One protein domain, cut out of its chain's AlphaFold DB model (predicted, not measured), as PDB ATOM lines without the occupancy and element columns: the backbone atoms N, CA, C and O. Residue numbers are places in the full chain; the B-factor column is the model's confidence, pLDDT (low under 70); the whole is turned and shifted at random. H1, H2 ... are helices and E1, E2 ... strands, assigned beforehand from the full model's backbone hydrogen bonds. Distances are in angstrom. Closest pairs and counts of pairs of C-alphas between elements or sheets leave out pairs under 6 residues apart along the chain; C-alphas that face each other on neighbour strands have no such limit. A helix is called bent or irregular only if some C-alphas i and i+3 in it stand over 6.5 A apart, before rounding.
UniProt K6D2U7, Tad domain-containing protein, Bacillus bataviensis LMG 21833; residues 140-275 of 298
ATOM      1  N   LEU A 140     123.661 151.291 146.315       94.19
ATOM      2  CA  LEU A 140     124.019 152.641 146.724       94.19
ATOM      3  C   LEU A 140     123.548 152.901 148.168       94.19
ATOM      4  O   LEU A 140     122.456 152.473 148.547       94.19
ATOM      5  N   PRO A 141     124.324 153.646 148.972       94.19
ATOM      6  CA  PRO A 141     124.004 153.939 150.368       94.19
ATOM      7  C   PRO A 141     122.999 155.097 150.486       94.19
ATOM      8  O   PRO A 141     123.142 155.992 151.328       94.19
ATOM      9  N   PHE A 142     121.973 155.063 149.638       93.88
ATOM     10  CA  PHE A 142     120.869 156.010 149.591       93.88
ATOM     11  C   PHE A 142     119.535 155.256 149.553       93.88
ATOM     12  O   PHE A 142     119.492 154.054 149.275       93.88
ATOM     13  N   ILE A 143     118.443 155.961 149.833       93.38
ATOM     14  CA  ILE A 143     117.087 155.427 149.728       93.38
ATOM     15  C   ILE A 143     116.160 156.452 149.081       93.38
ATOM     16  O   ILE A 143     116.086 157.567 149.567       93.38
ATOM     17  N   ASN A 144     115.423 156.051 148.045       94.00
ATOM     18  CA  ASN A 144     114.363 156.881 147.470       94.00
ATOM     19  C   ASN A 144     113.158 156.928 148.428       94.00
ATOM     20  O   ASN A 144     112.554 155.880 148.715       94.00
ATOM     21  N   LEU A 145     112.829 158.122 148.928       91.75
ATOM     22  CA  LEU A 145     111.776 158.333 149.924       91.75
ATOM     23  C   LEU A 145     110.463 158.884 149.350       91.75
ATOM     24  O   LEU A 145     109.421 158.716 149.988       91.75
ATOM     25  N   ASP A 146     110.482 159.532 148.193       90.94
ATOM     26  CA  ASP A 146     109.363 160.354 147.724       90.94
ATOM     27  C   ASP A 146     109.021 160.200 146.236       90.94
ATOM     28  O   ASP A 146     107.877 160.479 145.856       90.94
ATOM     29  N   ASP A 147     109.919 159.662 145.410       94.00
ATOM     30  CA  ASP A 147     109.651 159.472 143.988       94.00
ATOM     31  C   ASP A 147     108.918 158.160 143.690       94.00
ATOM     32  O   ASP A 147     109.385 157.052 143.975       94.00
ATOM     33  N   ILE A 148     107.770 158.266 143.017       96.06
ATOM     34  CA  ILE A 148     107.071 157.099 142.472       96.06
ATOM     35  C   ILE A 148     107.880 156.510 141.316       96.06
ATOM     36  O   ILE A 148     108.192 157.197 140.342       96.06
ATOM     37  N   TYR A 149     108.150 155.207 141.383       96.19
ATOM     38  CA  TYR A 149     108.949 154.505 140.385       96.19
ATOM     39  C   TYR A 149     108.120 153.555 139.516       96.19
ATOM     40  O   TYR A 149     107.135 152.950 139.937       96.19
ATOM     41  N   GLN A 150     108.580 153.390 138.283       95.94
ATOM     42  CA  GLN A 150     108.189 152.350 137.332       95.94
ATOM     43  C   GLN A 150     109.328 152.214 136.309       95.94
ATOM     44  O   GLN A 150     110.104 153.164 136.171       95.94
ATOM     45  N   PRO A 151     109.454 151.099 135.573       95.75
ATOM     46  CA  PRO A 151     110.461 150.985 134.521       95.75
ATOM     47  C   PRO A 151     110.430 152.184 133.554       95.75
ATOM     48  O   PRO A 151     109.379 152.557 133.032       95.75
ATOM     49  N   GLY A 152     111.585 152.816 133.354       95.56
ATOM     50  CA  GLY A 152     111.775 154.035 132.563       95.56
ATOM     51  C   GLY A 152     111.534 155.354 133.309       95.56
ATOM     52  O   GLY A 152     111.823 156.414 132.750       95.56
ATOM     53  N   ALA A 153     111.031 155.329 134.547       96.38
ATOM     54  CA  ALA A 153     110.877 156.533 135.358       96.38
ATOM     55  C   ALA A 153     112.236 157.119 135.737       96.38
ATOM     56  O   ALA A 153     113.193 156.382 135.990       96.38
ATOM     57  N   LYS A 154     112.294 158.448 135.810       96.62
ATOM     58  CA  LYS A 154     113.425 159.153 136.401       96.62
ATOM     59  C   LYS A 154     113.118 159.430 137.860       96.62
ATOM     60  O   LYS A 154     112.053 159.971 138.141       96.62
ATOM     61  N   ILE A 155     114.047 159.056 138.723       95.31
ATOM     62  CA  ILE A 155     114.014 159.351 140.152       95.31
ATOM     63  C   ILE A 155     115.305 160.057 140.532       95.31
ATOM     64  O   ILE A 155     116.308 159.995 139.804       95.31
ATOM     65  N   GLU A 156     115.286 160.693 141.681       93.12
ATOM     66  CA  GLU A 156     116.443 161.347 142.246       93.12
ATOM     67  C   GLU A 156     116.896 160.617 143.505       93.12
ATOM     68  O   GLU A 156     116.145 159.894 144.151       93.12
ATOM     69  N   ALA A 157     118.196 160.694 143.774       91.25
ATOM     70  CA  ALA A 157     118.760 160.154 144.996       91.25
ATOM     71  C   ALA A 157     119.855 161.073 145.520       91.25
ATOM     72  O   ALA A 157     120.497 161.812 144.761       91.25
ATOM     73  N   TRP A 158     120.107 160.962 146.822       89.12
ATOM     74  CA  TRP A 158     121.092 161.759 147.559       89.12
ATOM     75  C   TRP A 158     120.733 163.251 147.658       89.12
ATOM     76  O   TRP A 158     121.488 164.051 148.209       89.12
ATOM     77  N   GLU A 159     119.556 163.642 147.182       84.38
ATOM     78  CA  GLU A 159     119.159 165.036 147.125       84.38
ATOM     79  C   GLU A 159     118.588 165.564 148.441       84.38
ATOM     80  O   GLU A 159     118.261 164.820 149.364       84.38
ATOM     81  N   LYS A 160     118.451 166.890 148.530       80.00
ATOM     82  CA  LYS A 160     117.864 167.528 149.705       80.00
ATOM     83  C   LYS A 160     116.339 167.589 149.589       80.00
ATOM     84  O   LYS A 160     115.802 168.620 149.190       80.00
ATOM     85  N   THR A 161     115.655 166.550 150.051       74.50
ATOM     86  CA  THR A 161     114.180 166.469 150.079       74.50
ATOM     87  C   THR A 161     113.545 167.327 151.188       74.50
ATOM     88  O   THR A 161     112.366 167.676 151.147       74.50
ATOM     89  N   GLY A 162     114.327 167.751 152.191       71.25
ATOM     90  CA  GLY A 162     113.835 168.583 153.294       71.25
ATOM     91  C   GLY A 162     114.929 169.192 154.180       71.25
ATOM     92  O   GLY A 162     116.125 169.094 153.888       71.25
ATOM     93  N   PRO A 163     114.571 169.873 155.288       67.44
ATOM     94  CA  PRO A 163     115.541 170.453 156.215       67.44
ATOM     95  C   PRO A 163     116.454 169.393 156.858       67.44
ATOM     96  O   PRO A 163     116.122 168.784 157.870       67.44
ATOM     97  N   GLY A 164     117.631 169.197 156.264       67.31
ATOM     98  CA  GLY A 164     118.617 168.222 156.725       67.31
ATOM     99  C   GLY A 164     118.362 166.797 156.237       67.31
ATOM    100  O   GLY A 164     119.093 165.903 156.639       67.31
ATOM    101  N   ASP A 165     117.365 166.557 155.394       75.94
ATOM    102  CA  ASP A 165     117.184 165.249 154.773       75.94
ATOM    103  C   ASP A 165     117.977 165.174 153.474       75.94
ATOM    104  O   ASP A 165     117.936 166.126 152.701       75.94
ATOM    105  N   PHE A 166     118.730 164.092 153.291       81.38
ATOM    106  CA  PHE A 166     119.606 163.864 152.137       81.38
ATOM    107  C   PHE A 166     119.517 162.426 151.627       81.38
ATOM    108  O   PHE A 166     120.472 161.931 151.021       81.38
ATOM    109  N   GLU A 167     118.458 161.707 152.022       87.38
ATOM    110  CA  GLU A 167     118.210 160.317 151.612       87.38
ATOM    111  C   GLU A 167     119.368 159.351 151.900       87.38
ATOM    112  O   GLU A 167     119.487 158.275 151.323       87.38
ATOM    113  N   SER A 168     120.262 159.746 152.804       90.12
ATOM    114  CA  SER A 168     121.486 159.021 153.106       90.12
ATOM    115  C   SER A 168     121.224 157.977 154.176       90.12
ATOM    116  O   SER A 168     120.566 158.249 155.188       90.12
ATOM    117  N   LEU A 169     121.805 156.796 153.992       92.06
ATOM    118  CA  LEU A 169     121.763 155.757 155.011       92.06
ATOM    119  C   LEU A 169     122.678 156.093 156.193       92.06
ATOM    120  O   LEU A 169     123.612 156.902 156.099       92.06
ATOM    121  N   TRP A 170     122.405 155.475 157.340       91.06
ATOM    122  CA  TRP A 170     123.291 155.554 158.494       91.06
ATOM    123  C   TRP A 170     124.657 154.946 158.149       91.06
ATOM    124  O   TRP A 170     124.751 153.878 157.554       91.06
ATOM    125  N   LYS A 171     125.736 155.626 158.547       88.69
ATOM    126  CA  LYS A 171     127.121 155.271 158.189       88.69
ATOM    127  C   LYS A 171     127.567 153.858 158.597       88.69
ATOM    128  O   LYS A 171     128.533 153.367 158.035       88.69
ATOM    129  N   ASP A 172     126.911 153.246 159.586       89.56
ATOM    130  CA  ASP A 172     127.269 151.904 160.072       89.56
ATOM    131  C   ASP A 172     126.489 150.795 159.323       89.56
ATOM    132  O   ASP A 172     126.847 149.614 159.407       89.56
ATOM    133  N   ASP A 173     125.477 151.183 158.537       90.31
ATOM    134  CA  ASP A 173     124.580 150.290 157.794       90.31
ATOM    135  C   ASP A 173     125.043 150.049 156.355       90.31
ATOM    136  O   ASP A 173     124.337 149.419 155.572       90.31
ATOM    137  N   PHE A 174     126.239 150.505 155.987       92.44
ATOM    138  CA  PHE A 174     126.871 150.104 154.741       92.44
ATOM    139  C   PHE A 174     128.389 150.034 154.871       92.44
ATOM    140  O   PHE A 174     128.995 150.746 155.667       92.44
ATOM    141  N   ASP A 175     128.997 149.185 154.052       91.94
ATOM    142  CA  ASP A 175     130.440 149.054 153.920       91.94
ATOM    143  C   ASP A 175     130.849 149.402 152.481       91.94
ATOM    144  O   ASP A 175     130.122 149.124 151.521       91.94
ATOM    145  N   ILE A 176     132.024 150.012 152.326       91.62
ATOM    146  CA  ILE A 176     132.592 150.379 151.025       91.62
ATOM    147  C   ILE A 176     133.685 149.380 150.666       91.62
ATOM    148  O   ILE A 176     134.631 149.175 151.429       91.62
ATOM    149  N   PHE A 177     133.596 148.804 149.474       88.62
ATOM    150  CA  PHE A 177     134.589 147.883 148.945       88.62
ATOM    151  C   PHE A 177     135.411 148.570 147.858       88.62
ATOM    152  O   PHE A 177     134.881 149.289 147.018       88.62
ATOM    153  N   TYR A 178     136.728 148.355 147.891       89.31
ATOM    154  CA  TYR A 178     137.692 148.939 146.951       89.31
ATOM    155  C   TYR A 178     137.570 150.472 146.764       89.31
ATOM    156  O   TYR A 178     137.538 150.943 145.624       89.31
ATOM    157  N   PRO A 179     137.560 151.283 147.845       87.94
ATOM    158  CA  PRO A 179     137.336 152.738 147.765       87.94
ATOM    159  C   PRO A 179     138.356 153.477 146.881       87.94
ATOM    160  O   PRO A 179     138.053 154.502 146.279       87.94
ATOM    161  N   ASN A 180     139.567 152.924 146.761       88.38
ATOM    162  CA  ASN A 180     140.671 153.519 146.009       88.38
ATOM    163  C   ASN A 180     140.856 152.920 144.602       88.38
ATOM    164  O   ASN A 180     141.867 153.190 143.959       88.38
ATOM    165  N   VAL A 181     139.930 152.077 144.128       88.00
ATOM    166  CA  VAL A 181     140.014 151.421 142.811       88.00
ATOM    167  C   VAL A 181     138.739 151.713 142.029       88.00
ATOM    168  O   VAL A 181     137.754 150.996 142.175       88.00
ATOM    169  N   ALA A 182     138.766 152.754 141.194       87.31
ATOM    170  CA  ALA A 182     137.568 153.313 140.560       87.31
ATOM    171  C   ALA A 182     136.713 152.286 139.798       87.31
ATOM    172  O   ALA A 182     135.492 152.295 139.915       87.31
ATOM    173  N   GLU A 183     137.351 151.354 139.089       84.88
ATOM    174  CA  GLU A 183     136.684 150.310 138.297       84.88
ATOM    175  C   GLU A 183     136.055 149.188 139.138       84.88
ATOM    176  O   GLU A 183     135.357 148.334 138.602       84.88
ATOM    177  N   LYS A 184     136.341 149.145 140.446       83.81
ATOM    178  CA  LYS A 184     135.902 148.076 141.356       83.81
ATOM    179  C   LYS A 184     135.171 148.589 142.588       83.81
ATOM    180  O   LYS A 184     134.829 147.782 143.444       83.81
ATOM    181  N   THR A 185     135.003 149.901 142.744       88.62
ATOM    182  CA  THR A 185     134.346 150.462 143.926       88.62
ATOM    183  C   THR A 185     132.868 150.084 143.929       88.62
ATOM    184  O   THR A 185     132.191 150.293 142.930       88.62
ATOM    185  N   TYR A 186     132.362 149.565 145.046       89.56
ATOM    186  CA  TYR A 186     130.931 149.332 145.263       89.56
ATOM    187  C   TYR A 186     130.594 149.401 146.754       89.56
ATOM    188  O   TYR A 186     131.477 149.458 147.616       89.56
ATOM    189  N   PHE A 187     129.300 149.386 147.055       91.44
ATOM    190  CA  PHE A 187     128.761 149.477 148.405       91.44
ATOM    191  C   PHE A 187     127.987 148.206 148.744       91.44
ATOM    192  O   PHE A 187     127.324 147.642 147.877       91.44
ATOM    193  N   LYS A 188     128.042 147.770 150.006       90.88
ATOM    194  CA  LYS A 188     127.114 146.772 150.550       90.88
ATOM    195  C   LYS A 188     126.343 147.358 151.713       90.88
ATOM    196  O   LYS A 188     126.944 147.770 152.696       90.88
ATOM    197  N   VAL A 189     125.026 147.339 151.615       91.38
ATOM    198  CA  VAL A 189     124.083 147.814 152.618       91.38
ATOM    199  C   VAL A 189     123.605 146.648 153.482       91.38
ATOM    200  O   VAL A 189     123.185 145.597 152.994       91.38
ATOM    201  N   LYS A 190     123.629 146.857 154.795       90.69
ATOM    202  CA  LYS A 190     123.091 145.957 155.814       90.69
ATOM    203  C   LYS A 190     121.608 146.268 155.980       90.69
ATOM    204  O   LYS A 190     121.240 147.182 156.702       90.69
ATOM    205  N   TYR A 191     120.759 145.511 155.295       88.44
ATOM    206  CA  TYR A 191     119.326 145.817 155.213       88.44
ATOM    207  C   TYR A 191     118.433 144.898 156.064       88.44
ATOM    208  O   TYR A 191     117.246 145.162 156.210       88.44
ATOM    209  N   LYS A 192     118.969 143.805 156.628       83.12
ATOM    210  CA  LYS A 192     118.172 142.737 157.269       83.12
ATOM    211  C   LYS A 192     117.312 143.200 158.446       83.12
ATOM    212  O   LYS A 192     116.235 142.650 158.653       83.12
ATOM    213  N   ASP A 193     117.774 144.200 159.182       86.75
ATOM    214  CA  ASP A 193     117.048 144.756 160.327       86.75
ATOM    215  C   ASP A 193     116.186 145.971 159.933       86.75
ATOM    216  O   ASP A 193     115.599 146.634 160.786       86.75
ATOM    217  N   GLY A 194     116.076 146.241 158.627       89.69
ATOM    218  CA  GLY A 194     115.526 147.461 158.056       89.69
ATOM    219  C   GLY A 194     116.621 148.384 157.526       89.69
ATOM    220  O   GLY A 194     117.802 148.044 157.509       89.69
ATOM    221  N   ILE A 195     116.206 149.563 157.076       91.88
ATOM    222  CA  ILE A 195     117.098 150.599 156.558       91.88
ATOM    223  C   ILE A 195     117.072 151.791 157.510       91.88
ATOM    224  O   ILE A 195     116.025 152.420 157.694       91.88
ATOM    225  N   THR A 196     118.214 152.118 158.112       92.06
ATOM    226  CA  THR A 196     118.321 153.295 158.978       92.06
ATOM    227  C   THR A 196     118.645 154.533 158.157       92.06
ATOM    228  O   THR A 196     119.687 154.611 157.505       92.06
ATOM    229  N   VAL A 197     117.788 155.550 158.244       88.94
ATOM    230  CA  VAL A 197     118.027 156.848 157.600       88.94
ATOM    231  C   VAL A 197     118.777 157.807 158.521       88.94
ATOM    232  O   VAL A 197     118.540 157.877 159.732       88.94
ATOM    233  N   THR A 198     119.664 158.606 157.940       86.69
ATOM    234  CA  THR A 198     120.315 159.730 158.610       86.69
ATOM    235  C   THR A 198     119.549 161.021 158.320       86.69
ATOM    236  O   THR A 198     119.166 161.285 157.185       86.69
ATOM    237  N   LYS A 199     119.374 161.875 159.335       82.06
ATOM    238  CA  LYS A 199     118.899 163.259 159.168       82.06
ATOM    239  C   LYS A 199     119.933 164.233 159.728       82.06
ATOM    240  O   LYS A 199     120.534 164.000 160.774       82.06
ATOM    241  N   GLY A 200     120.110 165.352 159.043       71.62
ATOM    242  CA  GLY A 200     120.995 166.466 159.381       71.62
ATOM    243  C   GLY A 200     122.452 166.284 158.956       71.62
ATOM    244  O   GLY A 200     123.247 167.201 159.142       71.62
ATOM    245  N   VAL A 201     122.819 165.133 158.392       71.12
ATOM    246  CA  VAL A 201     124.195 164.817 157.993       71.12
ATOM    247  C   VAL A 201     124.173 164.263 156.581       71.12
ATOM    248  O   VAL A 201     123.373 163.394 156.269       71.12
ATOM    249  N   VAL A 202     125.062 164.751 155.722       73.06
ATOM    250  CA  VAL A 202     125.244 164.162 154.394       73.06
ATOM    251  C   VAL A 202     126.399 163.180 154.438       73.06
ATOM    252  O   VAL A 202     127.445 163.509 155.004       73.06
ATOM    253  N   ALA A 203     126.248 162.021 153.802       76.81
ATOM    254  CA  ALA A 203     127.343 161.071 153.668       76.81
ATOM    255  C   ALA A 203     128.567 161.725 152.987       76.81
ATOM    256  O   ALA A 203     128.441 162.478 152.015       76.81
ATOM    257  N   ASN A 204     129.764 161.466 153.521       83.62
ATOM    258  CA  ASN A 204     131.029 161.961 152.972       83.62
ATOM    259  C   ASN A 204     131.699 160.879 152.112       83.62
ATOM    260  O   ASN A 204     132.738 160.353 152.487       83.62
ATOM    261  N   ILE A 205     131.044 160.525 151.005       87.81
ATOM    262  CA  ILE A 205     131.386 159.383 150.130       87.81
ATOM    263  C   ILE A 205     131.413 159.787 148.645       87.81
ATOM    264  O   ILE A 205     131.051 159.024 147.751       87.81
ATOM    265  N   LYS A 206     131.741 161.056 148.376       89.31
ATOM    266  CA  LYS A 206     131.667 161.658 147.034       89.31
ATOM    267  C   LYS A 206     132.524 160.921 146.014       89.31
ATOM    268  O   LYS A 206     132.046 160.636 144.923       89.31
ATOM    269  N   GLN A 207     133.763 160.608 146.383       91.38
ATOM    270  CA  GLN A 207     134.712 159.943 145.498       91.38
ATOM    271  C   GLN A 207     134.220 158.544 145.122       91.38
ATOM    272  O   GLN A 207     134.292 158.146 143.966       91.38
ATOM    273  N   GLU A 208     133.679 157.806 146.082       92.75
ATOM    274  CA  GLU A 208     133.214 156.440 145.888       92.75
ATOM    275  C   GLU A 208     131.937 156.390 145.048       92.75
ATOM    276  O   GLU A 208     131.816 155.548 144.161       92.75
ATOM    277  N   VAL A 209     131.018 157.339 145.255       92.62
ATOM    278  CA  VAL A 209     129.842 157.509 144.387       92.62
ATOM    279  C   VAL A 209     130.266 157.898 142.969       92.62
ATOM    280  O   VAL A 209     129.737 157.343 142.009       92.62
ATOM    281  N   ALA A 210     131.256 158.785 142.819       92.19
ATOM    282  CA  ALA A 210     131.809 159.143 141.514       92.19
ATOM    283  C   ALA A 210     132.448 157.935 140.811       92.19
ATOM    284  O   ALA A 210     132.248 157.745 139.613       92.19
ATOM    285  N   ASN A 211     133.179 157.088 141.544       92.56
ATOM    286  CA  ASN A 211     133.751 155.852 141.009       92.56
ATOM    287  C   ASN A 211     132.657 154.919 140.476       92.56
ATOM    288  O   ASN A 211     132.762 154.459 139.344       92.56
ATOM    289  N   VAL A 212     131.595 154.688 141.258       91.50
ATOM    290  CA  VAL A 212     130.446 153.865 140.841       91.50
ATOM    291  C   VAL A 212     129.752 154.462 139.613       91.50
ATOM    292  O   VAL A 212     129.460 153.742 138.663       91.50
ATOM    293  N   TYR A 213     129.541 155.780 139.585       92.75
ATOM    294  CA  TYR A 213     128.979 156.473 138.422       92.75
ATOM    295  C   TYR A 213     129.823 156.265 137.156       92.75
ATOM    296  O   TYR A 213     129.296 155.893 136.107       92.75
ATOM    297  N   ASN A 214     131.144 156.424 137.264       91.88
ATOM    298  CA  ASN A 214     132.069 156.294 136.138       91.88
ATOM    299  C   ASN A 214     132.178 154.863 135.586       91.88
ATOM    300  O   ASN A 214     132.645 154.688 134.461       91.88
ATOM    301  N   GLN A 215     131.733 153.845 136.331       88.50
ATOM    302  CA  GLN A 215     131.651 152.470 135.826       88.50
ATOM    303  C   GLN A 215     130.554 152.298 134.759       88.50
ATOM    304  O   GLN A 215     130.616 151.336 133.998       88.50
ATOM    305  N   ASN A 216     129.582 153.222 134.667       88.50
ATOM    306  CA  ASN A 216     128.501 153.229 133.669       88.50
ATOM    307  C   ASN A 216     127.714 151.902 133.594       88.50
ATOM    308  O   ASN A 216     127.414 151.382 132.516       88.50
ATOM    309  N   LYS A 217     127.393 151.344 134.760       86.25
ATOM    310  CA  LYS A 217     126.615 150.109 134.912       86.25
ATOM    311  C   LYS A 217     125.327 150.385 135.680       86.25
ATOM    312  O   LYS A 217     125.207 151.388 136.383       86.25
ATOM    313  N   SER A 218     124.352 149.495 135.524       90.81
ATOM    314  CA  SER A 218     123.161 149.509 136.372       90.81
ATOM    315  C   SER A 218     123.560 149.132 137.793       90.81
ATOM    316  O   SER A 218     124.339 148.211 137.978       90.81
ATOM    317  N   VAL A 219     123.033 149.824 138.790       92.38
ATOM    318  CA  VAL A 219     123.297 149.595 140.215       92.38
ATOM    319  C   VAL A 219     121.975 149.386 140.939       92.38
ATOM    320  O   VAL A 219     120.907 149.599 140.363       92.38
ATOM    321  N   TYR A 220     122.031 148.997 142.209       94.25
ATOM    322  CA  TYR A 220     120.832 148.886 143.028       94.25
ATOM    323  C   TYR A 220     120.682 150.051 144.001       94.25
ATOM    324  O   TYR A 220     121.662 150.655 144.437       94.25
ATOM    325  N   LEU A 221     119.437 150.355 144.348       94.62
ATOM    326  CA  LEU A 221     119.057 151.396 145.295       94.62
ATOM    327  C   LEU A 221     117.841 150.914 146.093       94.62
ATOM    328  O   LEU A 221     116.922 150.327 145.521       94.62
ATOM    329  N   PHE A 222     117.800 151.173 147.398       95.38
ATOM    330  CA  PHE A 222     116.581 150.931 148.169       95.38
ATOM    331  C   PHE A 222     115.544 152.022 147.909       95.38
ATOM    332  O   PHE A 222     115.873 153.184 147.698       95.38
ATOM    333  N   SER A 223     114.269 151.669 147.969       95.50
ATOM    334  CA  SER A 223     113.185 152.642 147.859       95.50
ATOM    335  C   SER A 223     112.041 152.256 148.774       95.50
ATOM    336  O   SER A 223     111.803 151.072 149.004       95.50
ATOM    337  N   LEU A 224     111.313 153.240 149.297       94.81
ATOM    338  CA  LEU A 224     109.991 152.975 149.853       94.81
ATOM    339  C   LEU A 224     109.084 152.406 148.762       94.81
ATOM    340  O   LEU A 224     109.098 152.875 147.635       94.81
ATOM    341  N   SER A 225     108.251 151.414 149.075       95.50
ATOM    342  CA  SER A 225     107.297 150.917 148.078       95.50
ATOM    343  C   SER A 225     106.380 152.046 147.581       95.50
ATOM    344  O   SER A 225     105.966 152.903 148.366       95.50
ATOM    345  N   ASN A 226     105.966 152.012 146.308       96.38
ATOM    346  CA  ASN A 226     105.026 153.004 145.761       96.38
ATOM    347  C   ASN A 226     103.757 153.159 146.618       96.38
ATOM    348  O   ASN A 226     103.188 154.244 146.720       96.38
ATOM    349  N   LYS A 227     103.302 152.079 147.268       95.31
ATOM    350  CA  LYS A 227     102.181 152.113 148.217       95.31
ATOM    351  C   LYS A 227     102.491 152.987 149.434       95.31
ATOM    352  O   LYS A 227     101.625 153.723 149.894       95.31
ATOM    353  N   VAL A 228     103.693 152.875 149.985       94.44
ATOM    354  CA  VAL A 228     104.130 153.635 151.160       94.44
ATOM    355  C   VAL A 228     104.318 155.111 150.815       94.44
ATOM    356  O   VAL A 228     103.835 155.951 151.577       94.44
ATOM    357  N   ILE A 229     104.921 155.404 149.658       93.38
ATOM    358  CA  ILE A 229     105.106 156.769 149.139       93.38
ATOM    359  C   ILE A 229     103.748 157.447 148.922       93.38
ATOM    360  O   ILE A 229     103.469 158.485 149.516       93.38
ATOM    361  N   ASN A 230     102.839 156.820 148.164       95.12
ATOM    362  CA  ASN A 230     101.507 157.381 147.900       95.12
ATOM    363  C   ASN A 230     100.694 157.629 149.181       95.12
ATOM    364  O   ASN A 230      99.918 158.581 149.254       95.12
ATOM    365  N   ASN A 231     100.876 156.783 150.197       93.56
ATOM    366  CA  ASN A 231     100.209 156.930 151.491       93.56
ATOM    367  C   ASN A 231     100.890 157.942 152.419       93.56
ATOM    368  O   ASN A 231     100.384 158.156 153.523       93.56
ATOM    369  N   LYS A 232     102.025 158.532 152.018       89.88
ATOM    370  CA  LYS A 232     102.765 159.531 152.802       89.88
ATOM    371  C   LYS A 232     103.055 159.071 154.226       89.88
ATOM    372  O   LYS A 232     102.990 159.839 155.186       89.88
ATOM    373  N   LYS A 233     103.337 157.772 154.384       90.81
ATOM    374  CA  LYS A 233     103.484 157.131 155.703       90.81
ATOM    375  C   LYS A 233     104.561 157.815 156.555       90.81
ATOM    376  O   LYS A 233     104.480 157.813 157.786       90.81
ATOM    377  N   TYR A 234     105.566 158.381 155.891       86.88
ATOM    378  CA  TYR A 234     106.814 158.811 156.496       86.88
ATOM    379  C   TYR A 234     107.129 160.312 156.365       86.88
ATOM    380  O   TYR A 234     108.013 160.773 157.090       86.88
ATOM    381  N   ASP A 235     106.370 161.084 155.575       76.62
ATOM    382  CA  ASP A 235     106.598 162.514 155.281       76.62
ATOM    383  C   ASP A 235     106.842 163.383 156.531       76.62
ATOM    384  O   ASP A 235     107.675 164.284 156.518       76.62
ATOM    385  N   SER A 236     106.147 163.114 157.643       68.44
ATOM    386  CA  SER A 236     106.271 163.889 158.891       68.44
ATOM    387  C   SER A 236     106.972 163.149 160.038       68.44
ATOM    388  O   SER A 236     107.167 163.724 161.109       68.44
ATOM    389  N   ASN A 237     107.318 161.869 159.855       66.88
ATOM    390  CA  ASN A 237     107.670 160.956 160.953       66.88
ATOM    391  C   ASN A 237     109.091 160.379 160.874       66.88
ATOM    392  O   ASN A 237     109.526 159.709 161.816       66.88
ATOM    393  N   LEU A 238     109.837 160.645 159.799       78.12
ATOM    394  CA  LEU A 238     111.231 160.217 159.675       78.12
ATOM    395  C   LEU A 238     112.141 161.055 160.579       78.12
ATOM    396  O   LEU A 238     112.646 162.112 160.200       78.12
ATOM    397  N   LYS A 239     112.363 160.568 161.800       84.38
ATOM    398  CA  LYS A 239     113.370 161.109 162.720       84.38
ATOM    399  C   LYS A 239     114.774 160.662 162.302       84.38
ATOM    400  O   LYS A 239     114.938 159.682 161.579       84.38
ATOM    401  N   ASN A 240     115.800 161.360 162.788       87.31
ATOM    402  CA  ASN A 240     117.180 160.899 162.631       87.31
ATOM    403  C   ASN A 240     117.339 159.489 163.226       87.31
ATOM    404  O   ASN A 240     116.862 159.255 164.339       87.31
ATOM    405  N   LYS A 241     118.036 158.594 162.518       88.25
ATOM    406  CA  LYS A 241     118.237 157.184 162.891       88.25
ATOM    407  C   LYS A 241     116.952 156.365 162.985       88.25
ATOM    408  O   LYS A 241     116.897 155.373 163.709       88.25
ATOM    409  N   PHE A 242     115.898 156.795 162.300       89.69
ATOM    410  CA  PHE A 242     114.700 155.982 162.187       89.69
ATOM    411  C   PHE A 242     114.989 154.764 161.306       89.69
ATOM    412  O   PHE A 242     115.584 154.907 160.238       89.69
ATOM    413  N   VAL A 243     114.552 153.589 161.757       92.81
ATOM    414  CA  VAL A 243     114.684 152.331 161.020       92.81
ATOM    415  C   VAL A 243     113.395 152.087 160.248       92.81
ATOM    416  O   VAL A 243     112.338 151.857 160.840       92.81
ATOM    417  N   ILE A 244     113.476 152.155 158.924       92.75
ATOM    418  CA  ILE A 244     112.373 151.793 158.039       92.75
ATOM    419  C   ILE A 244     112.330 150.263 157.970       92.75
ATOM    420  O   ILE A 244     113.341 149.644 157.624       92.75
ATOM    421  N   PRO A 245     111.200 149.625 158.315       93.25
ATOM    422  CA  PRO A 245     111.116 148.176 158.334       93.25
ATOM    423  C   PRO A 245     111.144 147.617 156.910       93.25
ATOM    424  O   PRO A 245     110.640 148.233 155.970       93.25
ATOM    425  N   LEU A 246     111.661 146.393 156.781       90.81
ATOM    426  CA  LEU A 246     111.735 145.673 155.508       90.81
ATOM    427  C   LEU A 246     110.405 145.648 154.745       90.81
ATOM    428  O   LEU A 246     110.391 145.792 153.532       90.81
ATOM    429  N   SER A 247     109.279 145.521 155.454       91.81
ATOM    430  CA  SER A 247     107.935 145.459 154.865       91.81
ATOM    431  C   SER A 247     107.532 146.685 154.043       91.81
ATOM    432  O   SER A 247     106.554 146.617 153.303       91.81
ATOM    433  N   ASP A 248     108.211 147.818 154.228       94.44
ATOM    434  CA  ASP A 248     107.888 149.074 153.554       94.44
ATOM    435  C   ASP A 248     108.862 149.427 152.425       94.44
ATOM    436  O   ASP A 248     108.621 150.413 151.724       94.44
ATOM    437  N   ILE A 249     109.924 148.640 152.233       93.38
ATOM    438  CA  ILE A 249     110.966 148.901 151.237       93.38
ATOM    439  C   ILE A 249     110.942 147.879 150.101       93.38
ATOM    440  O   ILE A 249     110.508 146.741 150.257       93.38
ATOM    441  N   VAL A 250     111.464 148.303 148.960       94.94
ATOM    442  CA  VAL A 250     111.766 147.478 147.793       94.94
ATOM    443  C   VAL A 250     113.210 147.720 147.363       94.94
ATOM    444  O   VAL A 250     113.848 148.687 147.794       94.94
ATOM    445  N   LEU A 251     113.704 146.869 146.470       94.44
ATOM    446  CA  LEU A 251     114.973 147.084 145.788       94.44
ATOM    447  C   LEU A 251     114.714 147.542 144.353       94.44
ATOM    448  O   LEU A 251     113.985 146.885 143.619       94.44
ATOM    449  N   LEU A 252     115.324 148.648 143.939       95.94
ATOM    450  CA  LEU A 252     115.269 149.138 142.567       95.94
ATOM    451  C   LEU A 252     116.577 148.828 141.852       95.94
ATOM    452  O   LEU A 252     117.652 149.074 142.398       95.94
ATOM    453  N   LYS A 253     116.477 148.358 140.610       95.06
ATOM    454  CA  LYS A 253     117.586 148.388 139.659       95.06
ATOM    455  C   LYS A 253     117.531 149.704 138.907       95.06
ATOM    456  O   LYS A 253     116.506 150.039 138.314       95.06
ATOM    457  N   VAL A 254     118.623 150.452 138.935       95.56
ATOM    458  CA  VAL A 254     118.677 151.809 138.396       95.56
ATOM    459  C   VAL A 254     119.933 152.023 137.567       95.56
ATOM    460  O   VAL A 254     120.983 151.449 137.836       95.56
ATOM    461  N   ARG A 255     119.852 152.908 136.579       94.94
ATOM    462  CA  ARG A 255     121.016 153.436 135.864       94.94
ATOM    463  C   ARG A 255     121.260 154.870 136.288       94.94
ATOM    464  O   ARG A 255     120.339 155.679 136.228       94.94
ATOM    465  N   ILE A 256     122.491 155.195 136.667       95.00
ATOM    466  CA  ILE A 256     122.863 156.574 136.986       95.00
ATOM    467  C   ILE A 256     123.032 157.351 135.676       95.00
ATOM    468  O   ILE A 256     123.892 157.024 134.864       95.00
ATOM    469  N   ASN A 257     122.184 158.352 135.445       93.12
ATOM    470  CA  ASN A 257     122.226 159.196 134.250       93.12
ATOM    471  C   ASN A 257     123.095 160.432 134.430       93.12
ATOM    472  O   ASN A 257     123.701 160.884 133.463       93.12
ATOM    473  N   ASP A 258     123.087 161.005 135.631       93.25
ATOM    474  CA  ASP A 258     123.841 162.209 135.947       93.25
ATOM    475  C   ASP A 258     124.282 162.192 137.409       93.25
ATOM    476  O   ASP A 258     123.568 161.697 138.288       93.25
ATOM    477  N   TYR A 259     125.457 162.765 137.652       91.81
ATOM    478  CA  TYR A 259     126.034 162.924 138.977       91.81
ATOM    479  C   TYR A 259     126.515 164.361 139.176       91.81
ATOM    480  O   TYR A 259     127.466 164.817 138.542       91.81
ATOM    481  N   ASN A 260     125.897 165.059 140.131       89.44
ATOM    482  CA  ASN A 260     126.312 166.393 140.539       89.44
ATOM    483  C   ASN A 260     126.974 166.351 141.922       89.44
ATOM    484  O   ASN A 260     126.305 166.320 142.955       89.44
ATOM    485  N   GLU A 261     128.306 166.405 141.952       83.12
ATOM    486  CA  GLU A 261     129.093 166.345 143.190       83.12
ATOM    487  C   GLU A 261     128.854 167.533 144.140       83.12
ATOM    488  O   GLU A 261     128.912 167.391 145.370       83.12
ATOM    489  N   GLN A 262     128.623 168.727 143.587       82.56
ATOM    490  CA  GLN A 262     128.446 169.951 144.372       82.56
ATOM    491  C   GLN A 262     127.081 169.958 145.059       82.56
ATOM    492  O   GLN A 262     127.002 170.205 146.263       82.56
ATOM    493  N   ALA A 263     126.035 169.623 144.301       79.56
ATOM    494  CA  ALA A 263     124.675 169.474 144.800       79.56
ATOM    495  C   ALA A 263     124.470 168.170 145.584       79.56
ATOM    496  O   ALA A 263     123.472 168.059 146.288       79.56
ATOM    497  N   LYS A 264     125.420 167.223 145.486       82.12
ATOM    498  CA  LYS A 264     125.336 165.869 146.043       82.12
ATOM    499  C   LYS A 264     124.070 165.164 145.567       82.12
ATOM    500  O   LYS A 264     123.286 164.709 146.369       82.12
ATOM    501  N   ARG A 265     123.847 165.141 144.258       88.31
ATOM    502  CA  ARG A 265     122.593 164.681 143.654       88.31
ATOM    503  C   ARG A 265     122.880 163.664 142.563       88.31
ATOM    504  O   ARG A 265     123.830 163.842 141.796       88.31
ATOM    505  N   LEU A 266     122.052 162.632 142.502       92.81
ATOM    506  CA  LEU A 266     122.044 161.623 141.452       92.81
ATOM    507  C   LEU A 266     120.714 161.689 140.710       92.81
ATOM    508  O   LEU A 266     119.663 161.746 141.342       92.81
ATOM    509  N   ILE A 267     120.768 161.647 139.381       94.69
ATOM    510  CA  ILE A 267     119.585 161.432 138.545       94.69
ATOM    511  C   ILE A 267     119.663 160.006 138.027       94.69
ATOM    512  O   ILE A 267     120.658 159.618 137.410       94.69
ATOM    513  N   LEU A 268     118.619 159.231 138.283       96.31
ATOM    514  CA  LEU A 268     118.586 157.799 138.048       96.31
ATOM    515  C   LEU A 268     117.412 157.443 137.135       96.31
ATOM    516  O   LEU A 268     116.332 158.007 137.270       96.31
ATOM    517  N   THR A 269     117.593 156.473 136.242       97.38
ATOM    518  CA  THR A 269     116.491 155.844 135.502       97.38
ATOM    519  C   THR A 269     116.232 154.472 136.094       97.38
ATOM    520  O   THR A 269     117.143 153.649 136.159       97.38
ATOM    521  N   VAL A 270     114.995 154.216 136.501       97.62
ATOM    522  CA  VAL A 270     114.572 152.916 137.023       97.62
ATOM    523  C   VAL A 270     114.477 151.928 135.869       97.62
ATOM    524  O   VAL A 270     113.797 152.181 134.879       97.62
ATOM    525  N   GLU A 271     115.168 150.802 135.982       95.69
ATOM    526  CA  GLU A 271     115.109 149.707 135.014       95.69
ATOM    527  C   GLU A 271     114.131 148.624 135.470       95.69
ATOM    528  O   GLU A 271     113.371 148.113 134.652       95.69
ATOM    529  N   ASP A 272     114.137 148.303 136.767       95.06
ATOM    530  CA  ASP A 272     113.323 147.235 137.353       95.06
ATOM    531  C   ASP A 272     113.132 147.429 138.872       95.06
ATOM    532  O   ASP A 272     113.812 148.256 139.493       95.06
ATOM    533  N   SER A 273     112.228 146.659 139.478       94.62
ATOM    534  CA  SER A 273     111.964 146.665 140.922       94.62
ATOM    535  C   SER A 273     111.683 145.265 141.464       94.62
ATOM    536  O   SER A 273     110.923 144.526 140.849       94.62
ATOM    537  N   TYR A 274     112.210 144.957 142.651       91.75
ATOM    538  CA  TYR A 274     112.121 143.644 143.289       91.75
ATOM    539  C   TYR A 274     111.525 143.725 144.696       91.75
ATOM    540  O   TYR A 274     111.909 144.577 145.513       91.75
ATOM    541  N   ASP A 275     110.612 142.802 144.998       88.12
ATOM    542  CA  ASP A 275     110.010 142.642 146.325       88.12
ATOM    543  C   ASP A 275     110.847 141.712 147.223       88.12
ATOM    544  O   ASP A 275     110.567 140.523 147.420       88.12
TER     545      ASP A 275
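AT A GLANCE: This is residues 140 to 275 of the 298 residues of the protein "Tad domain-containing protein" of Bacillus bataviensis LMG 21833 (UniProt K6D2U7). A strongly twisted, curved sheet of four strands, E1, E8, E7 and E6, makes one wall of the domain, with the long bent hairpin E7 and E8 inside it; the small sheet of E2 and E5 stands across from it, and residues 140 to 144 run between the two, close to the middle of the whole. The hairpin E3 and E4 lies to the side past E6, H1 fills the space between that hairpin and E7, and short H2 is at the opposite end, next to the long unnamed link of residues 231 to 248. The printed part has 136 residues, with two named helices and eight named strands in the order E1 E2 E3 E4 E5 H1 E6 H2 E7 E8; under half of the residues are in named elements, and the class is mixed, helices and strands. The order across the largest sheet is E1 - E8 - E7 - E6, all antiparallel. The whole is compact and rounded, with a radius of gyration of the C-alphas of 13.8 A and spans of 40 by 30 by 29 A.

HOW THE PARTS SIT: The largest sheet has E1, residues 154 to 157, and E6, residues 218 to 224, as edge strands, and E8, residues 265 to 274, and E7, residues 249 to 260, as inner strands. From edge to edge the strands' lines turn by 102 degrees and the way across the sheet turns by 70 degrees. E7 bends by 85 degrees at residue 257, and E8 bends by 79 degrees at residue 271. E7 and E8 form a hairpin, with N 253 and O 272 at 2.9 A and N 267 and O 258 at 3.0 A. E6 and E7 have N 221 and O 252 at 2.9 A, and E1 and E8 have N 155 and O 268 at 2.9 A. Residues 143 to 144 pair with residues 222 to 223 of E6, parallel. H1, residues 206 to 214, is on this sheet at a height over the sheet of 6.9 A; its closest C-alphas to E7 are those of Tyr 213 and Ile 256, 6.3 A. H2, residues 226 to 230, only grazes the sheet. E3, residues 174 to 177, and E4, residues 186 to 189, form an antiparallel hairpin, with N 175 and O 188 at 2.8 A. E4 and E6 are near each other, and the closest C-alphas of E4 and H1 are those of Tyr 186 and Val 212, 6.4 A. E2, residues 165 to 169, and E5, residues 195 to 199, are antiparallel, with N 198 and O 168 at 2.9 A. The closest C-alphas of E1 and E2 are those of Ala 157 and Glu 167, 6.6 A. E5 and E7 are apart, but only just, at 8.3 A. H1 and H2 are apart. In H1 and H2 every O i to N i+4 pair is within hydrogen-bond range.

IN THESE COORDINATES: E7 is the longest strand, 25.6 A from C-alpha 249 at (110.966, 148.901, 151.237) to C-alpha 260. E8 spans 23.5 A and ends with C-alpha 274 at (112.121, 143.644, 143.289). E6 spans 19.2 A, and E1 begins with C-alpha 154 at (113.425, 159.153, 136.401) and spans 10.2 A. E5 spans 13.1 A, E2 10.5 A, E4 10.2 A and E3 9.9 A. H1 spans 12.2 A and H2 6.0 A.

THE WHOLE: The two C-alphas farthest apart are those of Val 181 and Asn 231, 41.1 A. The printed part has no cut. The link from H2 to E7, 18 residues, is long. Residues 163 to 164 and 236 to 237 have a pLDDT under 70; the mean of the printed part is 89.3.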